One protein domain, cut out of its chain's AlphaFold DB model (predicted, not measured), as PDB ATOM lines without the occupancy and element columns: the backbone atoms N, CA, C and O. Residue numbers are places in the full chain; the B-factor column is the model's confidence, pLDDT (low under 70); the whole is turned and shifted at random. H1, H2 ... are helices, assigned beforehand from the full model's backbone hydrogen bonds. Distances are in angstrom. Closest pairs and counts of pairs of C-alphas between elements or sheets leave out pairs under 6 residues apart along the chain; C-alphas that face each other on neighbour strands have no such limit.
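Overview. This is residues 8 to 47 of the 54 residues of an uncharacterized protein of Lysobacter antibioticus (UniProt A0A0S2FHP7). The longest helix, H2, forms one side of a flat, open shape and the shorter helix H1 forms the other, with the winding stretch of residues 19 to 31 spanning the space between them. The printed part has 40 residues, with two named helices, H1 then H2, and no named strand; the class is all helix. It is only just loose, close to compact, with a radius of gyration of the C-alphas of 11.2 A, and spans 25 by 23 by 11 A.

Along the chain. H2, residues 32 to 46, measures 20.6 A from C-alpha 32 at (112.987, 182.008, 145.293) to C-alpha 46 at (107.917, 167.163, 132.001). H1, residues 8 to 18, measures 14.9 A and begins with C-alpha 8 at (116.090, 160.990, 153.128).

Arrangement. H2 and H1 are apart, with no C-alpha of the one within 8 A of the other. In both helices every O i to N i+4 pair is within hydrogen-bond range.

Size, cuts and confidence. The C-alphas farthest apart, those of Arg 9 and Gly 47, are 28.3 A apart. The 13 residues between H1 and H2 make a long link. The printed part has no cut, and no printed residue is under 70 in pLDDT.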
ATOM      1  N   ASP A   8     114.899 160.159 153.035       75.31
ATOM      2  CA  ASP A   8     116.090 160.990 153.128       75.31
ATOM      3  C   ASP A   8     117.360 160.221 152.768       75.31
ATOM      4  O   ASP A   8     118.189 160.732 152.006       75.31
ATOM      5  N   ARG A   9     117.510 158.979 153.244       78.94
ATOM      6  CA  ARG A   9     118.613 158.110 152.827       78.94
ATOM      7  C   ARG A   9     118.550 157.807 151.334       78.94
ATOM      8  O   ARG A   9     119.569 157.959 150.664       78.94
ATOM      9  N   LEU A  10     117.379 157.458 150.795       80.69
ATOM     10  CA  LEU A  10     117.227 157.167 149.367       80.69
ATOM     11  C   LEU A  10     117.562 158.388 148.499       80.69
ATOM     12  O   LEU A  10     118.303 158.260 147.529       80.69
ATOM     13  N   LYS A  11     117.080 159.582 148.865       80.56
ATOM     14  CA  LYS A  11     117.427 160.838 148.175       80.56
ATOM     15  C   LYS A  11     118.934 161.096 148.194       80.56
ATOM     16  O   LYS A  11     119.509 161.507 147.189       80.56
ATOM     17  N   ARG A  12     119.589 160.833 149.329       79.50
ATOM     18  CA  ARG A  12     121.034 161.032 149.495       79.50
ATOM     19  C   ARG A  12     121.858 160.016 148.703       79.50
ATOM     20  O   ARG A  12     122.867 160.399 148.115       79.50
ATOM     21  N   GLU A  13     121.450 158.749 148.684       83.12
ATOM     22  CA  GLU A  13     122.109 157.702 147.895       83.12
ATOM     23  C   GLU A  13     121.878 157.898 146.392       83.12
ATOM     24  O   GLU A  13     122.840 157.837 145.630       83.12
ATOM     25  N   GLY A  14     120.658 158.249 145.970       82.06
ATOM     26  CA  GLY A  14     120.347 158.608 144.584       82.06
ATOM     27  C   GLY A  14     121.195 159.776 144.080       82.06
ATOM     28  O   GLY A  14     121.759 159.704 142.989       82.06
ATOM     29  N   TRP A  15     121.400 160.802 144.912       83.75
ATOM     30  CA  TRP A  15     122.298 161.904 144.569       83.75
ATOM     31  C   TRP A  15     123.756 161.451 144.456       83.75
ATOM     32  O   TRP A  15     124.417 161.721 143.456       83.75
ATOM     33  N   ARG A  16     124.268 160.736 145.465       81.56
ATOM     34  CA  ARG A  16     125.688 160.352 145.523       81.56
ATOM     35  C   ARG A  16     126.092 159.313 144.482       81.56
ATOM     36  O   ARG A  16     127.236 159.342 144.047       81.56
ATOM     37  N   GLN A  17     125.205 158.383 144.141       84.94
ATOM     38  CA  GLN A  17     125.543 157.252 143.275       84.94
ATOM     39  C   GLN A  17     125.013 157.383 141.849       84.94
ATOM     40  O   GLN A  17     125.614 156.826 140.938       84.94
ATOM     41  N   GLN A  18     123.904 158.098 141.646       82.62
ATOM     42  CA  GLN A  18     123.220 158.164 140.347       82.62
ATOM     43  C   GLN A  18     123.088 159.597 139.815       82.62
ATOM     44  O   GLN A  18     122.624 159.789 138.696       82.62
ATOM     45  N   GLY A  19     123.474 160.608 140.606       81.12
ATOM     46  CA  GLY A  19     123.280 162.017 140.257       81.12
ATOM     47  C   GLY A  19     121.807 162.436 140.221       81.12
ATOM     48  O   GLY A  19     121.474 163.456 139.619       81.12
ATOM     49  N   LEU A  20     120.912 161.661 140.845       80.38
ATOM     50  CA  LEU A  20     119.477 161.927 140.843       80.38
ATOM     51  C   LEU A  20     119.092 162.781 142.056       80.38
ATOM     52  O   LEU A  20     119.199 162.338 143.200       80.38
ATOM     53  N   LEU A  21     118.620 164.004 141.805       81.81
ATOM     54  CA  LEU A  21     118.119 164.915 142.833       81.81
ATOM     55  C   LEU A  21     116.587 164.935 142.827       81.81
ATOM     56  O   LEU A  21     115.973 165.420 141.880       81.81
ATOM     57  N   VAL A  22     115.969 164.454 143.910       80.25
ATOM     58  CA  VAL A  22     114.518 164.553 144.129       80.25
ATOM     59  C   VAL A  22     114.253 165.579 145.224       80.25
ATOM     60  O   VAL A  22     114.430 165.304 146.415       80.25
ATOM     61  N   VAL A  23     113.818 166.766 144.815       81.69
ATOM     62  CA  VAL A  23     113.529 167.901 145.696       81.69
ATOM     63  C   VAL A  23     112.102 168.393 145.464       81.69
ATOM     64  O   VAL A  23     111.598 168.347 144.342       81.69
ATOM     65  N   SER A  24     111.427 168.827 146.532       81.00
ATOM     66  CA  SER A  24     110.125 169.486 146.390       81.00
ATOM     67  C   SER A  24     110.328 170.887 145.818       81.00
ATOM     68  O   SER A  24     111.240 171.594 146.236       81.00
ATOM     69  N   ALA A  25     109.455 171.327 144.911       78.69
ATOM     70  CA  ALA A  25     109.508 172.691 144.377       78.69
ATOM     71  C   ALA A  25     109.280 173.771 145.458       78.69
ATOM     72  O   ALA A  25     109.618 174.932 145.252       78.69
ATOM     73  N   GLU A  26     108.732 173.378 146.610       79.00
ATOM     74  CA  GLU A  26     108.442 174.245 147.755       79.00
ATOM     75  C   GLU A  26     109.410 174.029 148.931       79.00
ATOM     76  O   GLU A  26     109.164 174.524 150.029       79.00
ATOM     77  N   ASP A  27     110.507 173.285 148.735       84.94
ATOM     78  CA  ASP A  27     111.474 173.008 149.801       84.94
ATOM     79  C   ASP A  27     111.992 174.322 150.418       84.94
ATOM     80  O   ASP A  27     112.462 175.224 149.720       84.94
ATOM     81  N   SER A  28     111.868 174.460 151.740       85.25
ATOM     82  CA  SER A  28     112.211 175.686 152.477       85.25
ATOM     83  C   SER A  28     113.698 176.035 152.436       85.25
ATOM     84  O   SER A  28     114.064 177.144 152.811       85.25
ATOM     85  N   ARG A  29     114.558 175.104 152.004       88.00
ATOM     86  CA  ARG A  29     115.998 175.338 151.830       88.00
ATOM     87  C   ARG A  29     116.337 176.007 150.499       88.00
ATOM     88  O   ARG A  29     117.473 176.430 150.343       88.00
ATOM     89  N   LEU A  30     115.386 176.052 149.564       88.88
ATOM     90  CA  LEU A  30     115.541 176.697 148.264       88.88
ATOM     91  C   LEU A  30     115.056 178.140 148.338       88.88
ATOM     92  O   LEU A  30     113.892 178.380 148.684       88.88
ATOM     93  N   ASP A  31     115.910 179.075 147.942       89.50
ATOM     94  CA  ASP A  31     115.524 180.465 147.738       89.50
ATOM     95  C   ASP A  31     114.618 180.609 146.500       89.50
ATOM     96  O   ASP A  31     114.521 179.718 145.647       89.50
ATOM     97  N   TRP A  32     113.923 181.740 146.383       89.00
ATOM     98  CA  TRP A  32     112.987 182.008 145.293       89.00
ATOM     99  C   TRP A  32     113.605 181.783 143.904       89.00
ATOM    100  O   TRP A  32     112.967 181.171 143.042       89.00
ATOM    101  N   VAL A  33     114.856 182.212 143.699       91.44
ATOM    102  CA  VAL A  33     115.559 182.031 142.416       91.44
ATOM    103  C   VAL A  33     115.751 180.545 142.098       91.44
ATOM    104  O   VAL A  33     115.490 180.108 140.977       91.44
ATOM    105  N   GLU A  34     116.157 179.749 143.087       91.44
ATOM    106  CA  GLU A  34     116.380 178.309 142.926       91.44
ATOM    107  C   GLU A  34     115.069 177.578 142.617       91.44
ATOM    108  O   GLU A  34     115.020 176.720 141.733       91.44
ATOM    109  N   ARG A  35     113.973 177.971 143.279       89.44
ATOM    110  CA  ARG A  35     112.630 177.438 143.006       89.44
ATOM    111  C   ARG A  35     112.166 177.754 141.589       89.44
ATOM    112  O   ARG A  35     111.563 176.903 140.938       89.44
ATOM    113  N   GLN A  36     112.428 178.965 141.100       90.06
ATOM    114  CA  GLN A  36     112.097 179.340 139.725       90.06
ATOM    115  C   GLN A  36     112.897 178.527 138.708       90.06
ATOM    116  O   GLN A  36     112.308 177.995 137.768       90.06
ATOM    117  N   LEU A  37     114.204 178.363 138.924       90.50
ATOM    118  CA  LEU A  37     115.056 177.563 138.046       90.50
ATOM    119  C   LEU A  37     114.601 176.097 137.995       90.50
ATOM    120  O   LEU A  37     114.454 175.536 136.910       90.50
ATOM    121  N   LEU A  38     114.327 175.489 139.153       88.44
ATOM    122  CA  LEU A  38     113.827 174.114 139.224       88.44
ATOM    123  C   LEU A  38     112.478 173.957 138.524       88.44
ATOM    124  O   LEU A  38     112.293 172.984 137.797       88.44
ATOM    125  N   ASN A  39     111.557 174.910 138.699       87.75
ATOM    126  CA  ASN A  39     110.275 174.877 138.002       87.75
ATOM    127  C   ASN A  39     110.452 175.013 136.489       87.75
ATOM    128  O   ASN A  39     109.892 174.198 135.769       87.75
ATOM    129  N   GLN A  40     111.289 175.930 135.993       90.62
ATOM    130  CA  GLN A  40     111.546 176.029 134.552       90.62
ATOM    131  C   GLN A  40     112.153 174.748 133.970       90.62
ATOM    132  O   GLN A  40     111.759 174.309 132.890       90.62
ATOM    133  N   ILE A  41     113.108 174.132 134.676       90.38
ATOM    134  CA  ILE A  41     113.704 172.860 134.253       90.38
ATOM    135  C   ILE A  41     112.640 171.760 134.248       90.38
ATOM    136  O   ILE A  41     112.533 171.020 133.273       90.38
ATOM    137  N   ALA A  42     111.827 171.670 135.302       86.62
ATOM    138  CA  ALA A  42     110.752 170.693 135.394       86.62
ATOM    139  C   ALA A  42     109.714 170.890 134.281       86.62
ATOM    140  O   ALA A  42     109.359 169.922 133.620       86.62
ATOM    141  N   GLU A  43     109.293 172.126 134.013       90.38
ATOM    142  CA  GLU A  43     108.357 172.448 132.936       90.38
ATOM    143  C   GLU A  43     108.921 172.109 131.557       90.38
ATOM    144  O   GLU A  43     108.203 171.628 130.684       90.38
ATOM    145  N   ARG A  44     110.225 172.314 131.355       90.56
ATOM    146  CA  ARG A  44     110.902 171.946 130.111       90.56
ATOM    147  C   ARG A  44     111.009 170.432 129.927       90.56
ATOM    148  O   ARG A  44     110.925 169.964 128.795       90.56
ATOM    149  N   LEU A  45     111.252 169.684 131.001       88.94
ATOM    150  CA  LEU A  45     111.459 168.233 130.947       88.94
ATOM    151  C   LEU A  45     110.148 167.440 130.957       88.94
ATOM    152  O   LEU A  45     110.050 166.426 130.272       88.94
ATOM    153  N   TYR A  46     109.157 167.892 131.724       86.69
ATOM    154  CA  TYR A  46     107.917 167.163 132.001       86.69
ATOM    155  C   TYR A  46     106.655 167.898 131.528       86.69
ATOM    156  O   TYR A  46     105.566 167.336 131.599       86.69
ATOM    157  N   GLY A  47     106.781 169.126 131.020       86.38
ATOM    158  CA  GLY A  47     105.646 169.977 130.672       86.38
ATOM    159  C   GLY A  47     105.142 170.803 131.856       86.38
ATOM    160  O   GLY A  47     105.558 170.619 133.001       86.38
TER     161      GLY A  47